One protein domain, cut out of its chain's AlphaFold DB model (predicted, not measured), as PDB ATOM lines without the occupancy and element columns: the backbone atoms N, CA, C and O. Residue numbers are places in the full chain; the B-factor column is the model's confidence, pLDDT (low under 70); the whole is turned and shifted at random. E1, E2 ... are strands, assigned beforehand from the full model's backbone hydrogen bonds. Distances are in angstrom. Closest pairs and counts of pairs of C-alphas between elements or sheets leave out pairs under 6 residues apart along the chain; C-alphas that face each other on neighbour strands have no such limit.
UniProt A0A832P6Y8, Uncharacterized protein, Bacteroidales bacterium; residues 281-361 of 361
ATOM      1  N   GLY A 281     229.627 308.015 235.597       85.06
ATOM      2  CA  GLY A 281     229.764 309.471 235.708       85.06
ATOM      3  C   GLY A 281     228.493 310.097 236.284       85.06
ATOM      4  O   GLY A 281     227.496 309.398 236.492       85.06
ATOM      5  N   ILE A 282     228.522 311.404 236.571       84.12
ATOM      6  CA  ILE A 282     227.430 312.089 237.279       84.12
ATOM      7  C   ILE A 282     227.042 313.395 236.560       84.12
ATOM      8  O   ILE A 282     227.850 314.053 235.916       84.12
ATOM      9  N   PHE A 283     225.761 313.764 236.600       84.44
ATOM     10  CA  PHE A 283     225.281 315.110 236.286       84.44
ATOM     11  C   PHE A 283     224.628 315.688 237.516       84.44
ATOM     12  O   PHE A 283     223.659 315.118 238.012       84.44
ATOM     13  N   LYS A 284     225.094 316.848 237.966       85.81
ATOM     14  CA  LYS A 284     224.388 317.613 238.990       85.81
ATOM     15  C   LYS A 284     223.514 318.661 238.318       85.81
ATOM     16  O   LYS A 284     224.001 319.447 237.505       85.81
ATOM     17  N   PHE A 285     222.233 318.683 238.669       86.88
ATOM     18  CA  PHE A 285     221.275 319.636 238.118       86.88
ATOM     19  C   PHE A 285     220.204 320.008 239.142       86.88
ATOM     20  O   PHE A 285     219.952 319.268 240.091       86.88
ATOM     21  N   ASN A 286     219.573 321.168 238.967       90.56
ATOM     22  CA  ASN A 286     218.415 321.559 239.762       90.56
ATOM     23  C   ASN A 286     217.144 321.242 238.973       90.56
ATOM     24  O   ASN A 286     216.992 321.695 237.842       90.56
ATOM     25  N   PHE A 287     216.249 320.448 239.543       92.94
ATOM     26  CA  PHE A 287     215.017 320.027 238.891       92.94
ATOM     27  C   PHE A 287     213.836 320.860 239.389       92.94
ATOM     28  O   PHE A 287     213.688 321.081 240.590       92.94
ATOM     29  N   GLY A 288     212.967 321.302 238.481       92.44
ATOM     30  CA  GLY A 288     211.744 322.046 238.800       92.44
ATOM     31  C   GLY A 288     210.629 321.195 239.421       92.44
ATOM     32  O   GLY A 288     209.626 321.742 239.871       92.44
ATOM     33  N   GLY A 289     210.817 319.874 239.481       92.56
ATOM     34  CA  GLY A 289     209.842 318.910 239.987       92.56
ATOM     35  C   GLY A 289     208.902 318.373 238.902       92.56
ATOM     36  O   GLY A 289     208.792 318.935 237.814       92.56
ATOM     37  N   GLY A 290     208.224 317.266 239.210       94.44
ATOM     38  CA  GLY A 290     207.300 316.578 238.304       94.44
ATOM     39  C   GLY A 290     207.861 315.250 237.798       94.44
ATOM     40  O   GLY A 290     208.595 314.568 238.510       94.44
ATOM     41  N   ASP A 291     207.506 314.876 236.571       95.12
ATOM     42  CA  ASP A 291     207.946 313.620 235.964       95.12
ATOM     43  C   ASP A 291     209.304 313.804 235.281       95.12
ATOM     44  O   ASP A 291     209.405 314.446 234.233       95.12
ATOM     45  N   PHE A 292     210.348 313.206 235.846       94.94
ATOM     46  CA  PHE A 292     211.652 313.107 235.206       94.94
ATOM     47  C   PHE A 292     211.637 311.996 234.148       94.94
ATOM     48  O   PHE A 292     211.182 310.881 234.406       94.94
ATOM     49  N   LYS A 293     212.151 312.289 232.953       94.38
ATOM     50  CA  LYS A 293     212.326 311.339 231.849       94.38
ATOM     51  C   LYS A 293     213.677 311.563 231.197       94.38
ATOM     52  O   LYS A 293     214.081 312.696 230.951       94.38
ATOM     53  N   ALA A 294     214.331 310.467 230.849       93.94
ATOM     54  CA  ALA A 294     215.553 310.492 230.069       93.94
ATOM     55  C   ALA A 294     215.539 309.359 229.045       93.94
ATOM     56  O   ALA A 294     215.031 308.269 229.320       93.94
ATOM     57  N   GLN A 295     216.120 309.613 227.877       95.25
ATOM     58  CA  GLN A 295     216.473 308.576 226.917       95.25
ATOM     59  C   GLN A 295     217.979 308.352 226.974       95.25
ATOM     60  O   GLN A 295     218.745 309.310 226.929       95.25
ATOM     61  N   PHE A 296     218.388 307.096 227.053       94.88
ATOM     62  CA  PHE A 296     219.780 306.675 227.172       94.88
ATOM     63  C   PHE A 296     219.939 305.266 226.587       94.88
ATOM     64  O   PHE A 296     218.937 304.564 226.392       94.88
ATOM     65  N   ASP A 297     221.173 304.874 226.277       93.56
ATOM     66  CA  ASP A 297     221.525 303.591 225.654       93.56
ATOM     67  C   ASP A 297     222.288 302.629 226.585       93.56
ATOM     68  O   ASP A 297     222.471 301.464 226.232       93.56
ATOM     69  N   ALA A 298     222.641 303.071 227.794       92.88
ATOM     70  CA  ALA A 298     223.162 302.264 228.897       92.88
ATOM     71  C   ALA A 298     222.616 302.756 230.255       92.88
ATOM     72  O   ALA A 298     221.904 303.756 230.331       92.88
ATOM     73  N   THR A 299     222.910 302.052 231.351       91.50
ATOM     74  CA  THR A 299     222.247 302.272 232.650       91.50
ATOM     75  C   THR A 299     222.335 303.723 233.134       91.50
ATOM     76  O   THR A 299     223.395 304.349 233.079       91.50
ATOM     77  N   CYS A 300     221.217 304.235 233.659       92.81
ATOM     78  CA  CYS A 300     221.135 305.511 234.361       92.81
ATOM     79  C   CYS A 300     220.330 305.358 235.659       92.81
ATOM     80  O   CYS A 300     219.298 304.686 235.693       92.81
ATOM     81  N   HIS A 301     220.768 306.040 236.708       92.31
ATOM     82  CA  HIS A 301     220.089 306.161 237.989       92.31
ATOM     83  C   HIS A 301     219.808 307.633 238.280       92.31
ATOM     84  O   HIS A 301     220.644 308.496 238.015       92.31
ATOM     85  N   LEU A 302     218.647 307.919 238.859       92.94
ATOM     86  CA  LEU A 302     218.311 309.233 239.391       92.94
ATOM     87  C   LEU A 302     218.455 309.212 240.910       92.94
ATOM     88  O   LEU A 302     217.788 308.427 241.584       92.94
ATOM     89  N   VAL A 303     219.291 310.104 241.434       91.19
ATOM     90  CA  VAL A 303     219.319 310.462 242.852       91.19
ATOM     91  C   VAL A 303     218.454 311.695 243.042       91.19
ATOM     92  O   VAL A 303     218.751 312.770 242.508       91.19
ATOM     93  N   LYS A 304     217.367 311.523 243.787       92.31
ATOM     94  CA  LYS A 304     216.383 312.566 244.060       92.31
ATOM     95  C   LYS A 304     216.856 313.496 245.191       92.31
ATOM     96  O   LYS A 304     217.710 313.108 245.989       92.31
ATOM     97  N   PRO A 305     216.254 314.691 245.340       90.94
ATOM     98  CA  PRO A 305     216.600 315.643 246.402       90.94
ATOM     99  C   PRO A 305     216.440 315.102 247.829       90.94
ATOM    100  O   PRO A 305     217.067 315.604 248.755       90.94
ATOM    101  N   ASN A 306     215.592 314.090 248.021       88.31
ATOM    102  CA  ASN A 306     215.373 313.425 249.308       88.31
ATOM    103  C   ASN A 306     216.357 312.268 249.580       88.31
ATOM    104  O   ASN A 306     216.245 311.631 250.623       88.31
ATOM    105  N   GLY A 307     217.290 311.990 248.665       83.75
ATOM    106  CA  GLY A 307     218.257 310.896 248.768       83.75
ATOM    107  C   GLY A 307     217.800 309.572 248.149       83.75
ATOM    108  O   GLY A 307     218.604 308.645 248.076       83.75
ATOM    109  N   ASP A 308     216.556 309.473 247.663       88.62
ATOM    110  CA  ASP A 308     216.075 308.256 247.008       88.62
ATOM    111  C   ASP A 308     216.838 307.988 245.711       88.62
ATOM    112  O   ASP A 308     217.112 308.898 244.923       88.62
ATOM    113  N   ILE A 309     217.105 306.708 245.465       87.94
ATOM    114  CA  ILE A 309     217.816 306.224 244.286       87.94
ATOM    115  C   ILE A 309     216.855 305.401 243.450       87.94
ATOM    116  O   ILE A 309     216.288 304.423 243.940       87.94
ATOM    117  N   VAL A 310     216.704 305.762 242.181       92.81
ATOM    118  CA  VAL A 310     215.846 305.020 241.259       92.81
ATOM    119  C   VAL A 310     216.618 304.672 239.999       92.81
ATOM    120  O   VAL A 310     217.153 305.553 239.327       92.81
ATOM    121  N   ALA A 311     216.668 303.383 239.665       93.00
ATOM    122  CA  ALA A 311     217.107 302.938 238.350       93.00
ATOM    123  C   ALA A 311     216.071 303.378 237.312       93.00
ATOM    124  O   ALA A 311     214.892 303.034 237.412       93.00
ATOM    125  N   LEU A 312     216.502 304.166 236.333       95.12
ATOM    126  CA  LEU A 312     215.603 304.695 235.322       95.12
ATOM    127  C   LEU A 312     215.337 303.653 234.240       95.12
ATOM    128  O   LEU A 312     216.178 302.812 233.923       95.12
ATOM    129  N   THR A 313     214.177 303.773 233.604       96.00
ATOM    130  CA  THR A 313     213.890 303.099 232.336       96.00
ATOM    131  C   THR A 313     213.765 304.155 231.248       96.00
ATOM    132  O   THR A 313     213.113 305.181 231.443       96.00
ATOM    133  N   THR A 314     214.400 303.910 230.103       95.44
ATOM    134  CA  THR A 314     214.431 304.850 228.976       95.44
ATOM    135  C   THR A 314     213.015 305.301 228.583       95.44
ATOM    136  O   THR A 314     212.119 304.479 228.387       95.44
ATOM    137  N   ASN A 315     212.800 306.620 228.512       93.69
ATOM    138  CA  ASN A 315     211.519 307.281 228.215       93.69
ATOM    139  C   ASN A 315     210.331 306.965 229.154       93.69
ATOM    140  O   ASN A 315     209.186 307.291 228.825       93.69
ATOM    141  N   VAL A 316     210.573 306.392 230.336       96.06
ATOM    142  CA  VAL A 316     209.539 306.171 231.359       96.06
ATOM    143  C   VAL A 316     209.547 307.319 232.370       96.06
ATOM    144  O   VAL A 316     210.608 307.799 232.755       96.06
ATOM    145  N   ALA A 317     208.355 307.784 232.760       95.31
ATOM    146  CA  ALA A 317     208.184 308.838 233.761       95.31
ATOM    147  C   ALA A 317     208.599 308.349 235.151       95.31
ATOM    148  O   ALA A 317     208.077 307.335 235.611       95.31
ATOM    149  N   GLU A 318     209.454 309.110 235.828       96.06
ATOM    150  CA  GLU A 318     209.798 308.911 237.233       96.06
ATOM    151  C   GLU A 318     209.433 310.156 238.042       96.06
ATOM    152  O   GLU A 318     209.931 311.251 237.775       96.06
ATOM    153  N   ALA A 319     208.580 310.004 239.054       96.25
ATOM    154  CA  ALA A 319     208.172 311.125 239.892       96.25
ATOM    155  C   ALA A 319     209.365 311.650 240.708       96.25
ATOM    156  O   ALA A 319     209.933 310.934 241.539       96.25
ATOM    157  N   CYS A 320     209.725 312.914 240.508       95.44
ATOM    158  CA  CYS A 320     210.863 313.553 241.155       95.44
ATOM    159  C   CYS A 320     210.449 314.914 241.747       95.44
ATOM    160  O   CYS A 320     209.865 315.744 241.043       95.44
ATOM    161  N   PRO A 321     210.702 315.172 243.043       95.25
ATOM    162  CA  PRO A 321     210.404 316.469 243.633       95.25
ATOM    163  C   PRO A 321     211.373 317.541 243.118       95.25
ATOM    164  O   PRO A 321     212.441 317.242 242.587       95.25
ATOM    165  N   ALA A 322     210.996 318.807 243.288       93.81
ATOM    166  CA  ALA A 322     211.876 319.915 242.951       93.81
ATOM    167  C   ALA A 322     213.115 319.935 243.862       93.81
ATOM    168  O   ALA A 322     213.018 319.643 245.057       93.81
ATOM    169  N   GLY A 323     214.265 320.317 243.309       91.75
ATOM    170  CA  GLY A 323     215.521 320.460 244.040       91.75
ATOM    171  C   GLY A 323     216.727 319.858 243.326       91.75
ATOM    172  O   GLY A 323     216.669 319.456 242.163       91.75
ATOM    173  N   VAL A 324     217.846 319.791 244.049       89.75
ATOM    174  CA  VAL A 324     219.115 319.280 243.520       89.75
ATOM    175  C   VAL A 324     219.022 317.772 243.311       89.75
ATOM    176  O   VAL A 324     218.839 317.015 244.259       89.75
ATOM    177  N   CYS A 325     219.187 317.357 242.062       90.50
ATOM    178  CA  CYS A 325     219.217 315.966 241.643       90.50
ATOM    179  C   CYS A 325     220.603 315.605 241.110       90.50
ATOM    180  O   CYS A 325     221.351 316.472 240.639       90.50
ATOM    181  N   HIS A 326     220.904 314.307 241.127       88.69
ATOM    182  CA  HIS A 326     222.056 313.760 240.421       88.69
ATOM    183  C   HIS A 326     221.605 312.678 239.438       88.69
ATOM    184  O   HIS A 326     220.892 311.755 239.827       88.69
ATOM    185  N   LEU A 327     222.010 312.778 238.169       90.69
ATOM    186  CA  LEU A 327     221.871 311.681 237.210       90.69
ATOM    187  C   LEU A 327     223.189 310.923 237.173       90.69
ATOM    188  O   LEU A 327     224.205 311.493 236.794       90.69
ATOM    189  N   ILE A 328     223.175 309.656 237.555       89.50
ATOM    190  CA  ILE A 328     224.361 308.804 237.572       89.50
ATOM    191  C   ILE A 328     224.248 307.840 236.401       89.50
ATOM    192  O   ILE A 328     223.285 307.082 236.326       89.50
ATOM    193  N   TYR A 329     225.191 307.876 235.470       90.25
ATOM    194  CA  TYR A 329     225.101 307.163 234.195       90.25
ATOM    195  C   TYR A 329     226.354 306.330 233.948       90.25
ATOM    196  O   TYR A 329     227.449 306.721 234.344       90.25
ATOM    197  N   GLU A 330     226.219 305.199 233.263       90.19
ATOM    198  CA  GLU A 330     227.386 304.474 232.752       90.19
ATOM    199  C   GLU A 330     228.061 305.296 231.649       90.19
ATOM    200  O   GLU A 330     227.413 305.715 230.691       90.19
ATOM    201  N   LYS A 331     229.373 305.496 231.726       88.25
ATOM    202  CA  LYS A 331     230.198 306.203 230.732       88.25
ATOM    203  C   LYS A 331     230.166 305.546 229.352       88.25
ATOM    204  O   LYS A 331     230.532 306.190 228.376       88.25
ATOM    205  N   ALA A 332     229.709 304.295 229.262       90.12
ATOM    206  CA  ALA A 332     229.421 303.616 228.003       90.12
ATOM    207  C   ALA A 332     228.251 304.249 227.225       90.12
ATOM    208  O   ALA A 332     228.127 303.998 226.026       90.12
ATOM    209  N   ASN A 333     227.416 305.072 227.876       90.25
ATOM    210  CA  ASN A 333     226.356 305.810 227.200       90.25
ATOM    211  C   ASN A 333     226.940 306.689 226.085       90.25
ATOM    212  O   ASN A 333     227.789 307.548 226.336       90.25
ATOM    213  N   THR A 334     226.442 306.536 224.857       91.38
ATOM    214  CA  THR A 334     226.876 307.387 223.734       91.38
ATOM    215  C   THR A 334     226.043 308.662 223.640       91.38
ATOM    216  O   THR A 334     226.508 309.690 223.129       91.38
ATOM    217  N   SER A 335     224.816 308.617 224.171       91.88
ATOM    218  CA  SER A 335     223.929 309.770 224.245       91.88
ATOM    219  C   SER A 335     222.981 309.707 225.434       91.88
ATOM    220  O   SER A 335     222.484 308.642 225.785       91.88
ATOM    221  N   ILE A 336     222.702 310.871 226.018       92.81
ATOM    222  CA  ILE A 336     221.641 311.049 227.010       92.81
ATOM    223  C   ILE A 336     220.770 312.213 226.539       92.81
ATOM    224  O   ILE A 336     221.281 313.296 226.251       92.81
ATOM    225  N   ASN A 337     219.459 311.994 226.449       93.19
ATOM    226  CA  ASN A 337     218.492 313.015 226.054       93.19
ATOM    227  C   ASN A 337     217.550 313.330 227.216       93.19
ATOM    228  O   ASN A 337     216.865 312.440 227.719       93.19
ATOM    229  N   LEU A 338     217.478 314.607 227.585       91.56
ATOM    230  CA  LEU A 338     216.653 315.153 228.668       91.56
ATOM    231  C   LEU A 338     215.575 316.101 228.108       91.56
ATOM    232  O   LEU A 338     215.318 317.163 228.663       91.56
ATOM    233  N   TYR A 339     214.986 315.755 226.961       88.94
ATOM    234  CA  TYR A 339     214.086 316.636 226.209       88.94
ATOM    235  C   TYR A 339     212.898 317.148 227.033       88.94
ATOM    236  O   TYR A 339     212.159 316.358 227.623       88.94
ATOM    237  N   GLY A 340     212.702 318.470 227.027       87.81
ATOM    238  CA  GLY A 340     211.593 319.136 227.713       87.81
ATOM    239  C   GLY A 340     211.607 318.983 229.236       87.81
ATOM    240  O   GLY A 340     210.573 319.183 229.874       87.81
ATOM    241  N   MET A 341     212.736 318.573 229.828       91.69
ATOM    242  CA  MET A 341     212.850 318.439 231.278       91.69
ATOM    243  C   MET A 341     213.006 319.814 231.934       91.69
ATOM    244  O   MET A 341     213.812 320.617 231.459       91.69
ATOM    245  N   PRO A 342     212.305 320.089 233.053       89.94
ATOM    246  CA  PRO A 342     212.445 321.339 233.798       89.94
ATOM    247  C   PRO A 342     213.767 321.366 234.584       89.94
ATOM    248  O   PRO A 342     213.783 321.309 235.813       89.94
ATOM    249  N   ILE A 343     214.895 321.376 233.876       86.62
ATOM    250  CA  ILE A 343     216.243 321.457 234.439       86.62
ATOM    251  C   ILE A 343     216.644 322.920 234.480       86.62
ATOM    252  O   ILE A 343     216.858 323.507 233.433       86.62
ATOM    253  N   ILE A 344     216.758 323.470 235.685       78.88
ATOM    254  CA  ILE A 344     216.944 324.895 235.937       78.88
ATOM    255  C   ILE A 344     218.428 325.193 236.174       78.88
ATOM    256  O   ILE A 344     219.059 324.625 237.069       78.88
ATOM    257  N   GLY A 345     218.964 326.168 235.440       68.25
ATOM    258  CA  GLY A 345     220.300 326.722 235.671       68.25
ATOM    259  C   GLY A 345     221.442 325.955 234.993       68.25
ATOM    260  O   GLY A 345     221.260 325.274 233.990       68.25
ATOM    261  N   GLY A 346     222.664 326.135 235.502       65.62
ATOM    262  CA  GLY A 346     223.873 325.586 234.885       65.62
ATOM    263  C   GLY A 346     224.041 324.090 235.140       65.62
ATOM    264  O   GLY A 346     224.053 323.649 236.287       65.62
ATOM    265  N   LEU A 347     224.242 323.322 234.072       68.31
ATOM    266  CA  LEU A 347     224.613 321.917 234.159       68.31
ATOM    267  C   LEU A 347     226.133 321.785 234.330       68.31
ATOM    268  O   LEU A 347     226.894 322.184 233.448       68.31
ATOM    269  N   LYS A 348     226.583 321.191 235.440       65.00
ATOM    270  CA  LYS A 348     227.980 320.761 235.597       65.00
ATOM    271  C   LYS A 348     228.082 319.286 235.218       65.00
ATOM    272  O   LYS A 348     227.386 318.454 235.797       65.00
ATOM    273  N   THR A 349     228.912 318.979 234.223       64.50
ATOM    274  CA  THR A 349     229.044 317.629 233.666       64.50
ATOM    275  C   THR A 349     230.449 317.375 233.120       64.50
ATOM    276  O   THR A 349     231.075 318.278 232.564       64.50
ATOM    277  N   LEU A 350     230.915 316.132 233.257       63.28
ATOM    278  CA  LEU A 350     232.083 315.558 232.582       63.28
ATOM    279  C   LEU A 350     231.653 314.411 231.643       63.28
ATOM    280  O   LEU A 350     232.326 313.384 231.545       63.28
ATOM    281  N   PHE A 351     230.506 314.549 230.960       72.12
ATOM    282  CA  PHE A 351     230.038 313.506 230.045       72.12
ATOM    283  C   PHE A 351     230.975 313.339 228.851       72.12
ATOM    284  O   PHE A 351     231.158 314.264 228.065       72.12
ATOM    285  N   GLY A 352     231.504 312.128 228.669       71.81
ATOM    286  CA  GLY A 352     232.267 311.777 227.469       71.81
ATOM    287  C   GLY A 352     231.412 311.617 226.202       71.81
ATOM    288  O   GLY A 352     231.961 311.600 225.101       71.81
ATOM    289  N   GLY A 353     230.085 311.489 226.340       80.88
ATOM    290  CA  GLY A 353     229.133 311.312 225.240       80.88
ATOM    291  C   GLY A 353     228.399 312.596 224.830       80.88
ATOM    292  O   GLY A 353     228.745 313.706 225.234       80.88
ATOM    293  N   LYS A 354     227.350 312.458 224.007       86.88
ATOM    294  CA  LYS A 354     226.512 313.597 223.585       86.88
ATOM    295  C   LYS A 354     225.325 313.794 224.524       86.88
ATOM    296  O   LYS A 354     224.441 312.944 224.585       86.88
ATOM    297  N   LEU A 355     225.273 314.933 225.204       88.12
ATOM    298  CA  LEU A 355     224.127 315.312 226.024       88.12
ATOM    299  C   LEU A 355     223.198 316.257 225.258       88.12
ATOM    300  O   LEU A 355     223.638 317.300 224.774       88.12
ATOM    301  N   TYR A 356     221.911 315.916 225.193       88.31
ATOM    302  CA  TYR A 356     220.885 316.738 224.556       88.31
ATOM    303  C   TYR A 356     219.853 317.202 225.584       88.31
ATOM    304  O   TYR A 356     219.261 316.393 226.296       88.31
ATOM    305  N   CYS A 357     219.610 318.509 225.628       86.00
ATOM    306  CA  CYS A 357     218.613 319.139 226.494       86.00
ATOM    307  C   CYS A 357     217.877 320.229 225.700       86.00
ATOM    308  O   CYS A 357     218.063 321.421 225.938       86.00
ATOM    309  N   SER A 358     217.119 319.837 224.669       82.88
ATOM    310  CA  SER A 358     216.252 320.797 223.974       82.88
ATOM    311  C   SER A 358     215.030 321.105 224.832       82.88
ATOM    312  O   SER A 358     214.508 320.217 225.509       82.88
ATOM    313  N   ASP A 359     214.588 322.362 224.789       84.38
ATOM    314  CA  ASP A 359     213.414 322.854 225.518       84.38
ATOM    315  C   ASP A 359     213.506 322.676 227.049       84.38
ATOM    316  O   ASP A 359     212.490 322.634 227.740       84.38
ATOM    317  N   CYS A 360     214.731 322.576 227.577       82.06
ATOM    318  CA  CYS A 360     215.014 322.649 229.009       82.06
ATOM    319  C   CYS A 360     214.987 324.113 229.480       82.06
ATOM    320  O   CYS A 360     215.413 325.003 228.740       82.06
ATOM    321  N   THR A 361     214.455 324.353 230.681       68.75
ATOM    322  CA  THR A 361     214.109 325.693 231.210       68.75
ATOM    323  C   THR A 361     215.246 326.494 231.816       68.75
ATOM    324  O   THR A 361     215.897 325.980 232.748       68.75
TER     325      THR A 361
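Overview. This is residues 281 to 361 of the 361 residues of an uncharacterized protein of Bacteroidales bacterium (UniProt A0A832P6Y8). A twisted wall of five antiparallel strands has two short strand pairs over one of its faces, E2 with E5 toward the end of E1 and the start of E6, and E7 with E9 toward the end of E6. The opposite face of the wall is bare, and links such as residues 312 to 317 and 338 to 342 lie on the same side of the wall as the short pairs. The 81 printed residues have nine named strands, E1 to E9 in that order, and no named helix: the class is all strand. The large sheet runs E4, E3, E6, E1, E8; E2 and E5 are antiparallel, E7 and E9 parallel. The whole is compact and rounded, with a radius of gyration of the C-alphas of 11.1 A and spans of 28 by 23 by 20 A.

Along the chain. E1, residues 281 to 287, begins at C-alpha 281 (229.764, 309.471, 235.708) and is 18.4 A long. E2 is residues 290 to 292, E3 residues 300 to 303, E4 residues 309 to 311 and E5 residues 318 to 320. E6, residues 323 to 330, is the longest strand by residues; it measures 22.9 A and ends at C-alpha 330 (227.386, 304.474, 232.752). E7 is residues 335 to 337. E8, residues 343 to 349, measures 13.4 A. E9, residues 354 to 356, ends at C-alpha 356 (220.885, 316.738, 224.556).

Arrangement. In the large sheet E6 and E1 are antiparallel at 155 degrees, with N 283 and O 327 at 2.8 A and N 329 and O 281 at 2.9 A, within hydrogen-bond range. On the other side of E6 is E3, with N 301 and O 328 at 2.8 A. E3 and E4 form a hairpin, with N 310 and O 302 at 2.9 A. E4 and E8 are the edge strands. E8 is antiparallel to E1 at 163 degrees, with one N and O pair within range, N 344 and O 286 at 2.8 A. E2 and E5 stand at 127 degrees, with N 292 and O 318 at 2.8 A. E7 and E9 are parallel at 8 degrees, with N 356 and O 336 at 2.9 A. Residues 295 to 296 pair antiparallel with residues 336 to 337 of E7. E6 is apart from E7 and from E9.

Size, cuts and confidence. The C-alphas farthest apart, those of Asn 306 and Thr 334, are 28.7 A from each other. The printed part has no cut and ends at residue 361, the chain's last. No link is long; E2 to E3 and E4 to E5 are short, the others tight. The mean pLDDT of the printed part is 88.1, and residues 345 to 350 and 361 are under 70.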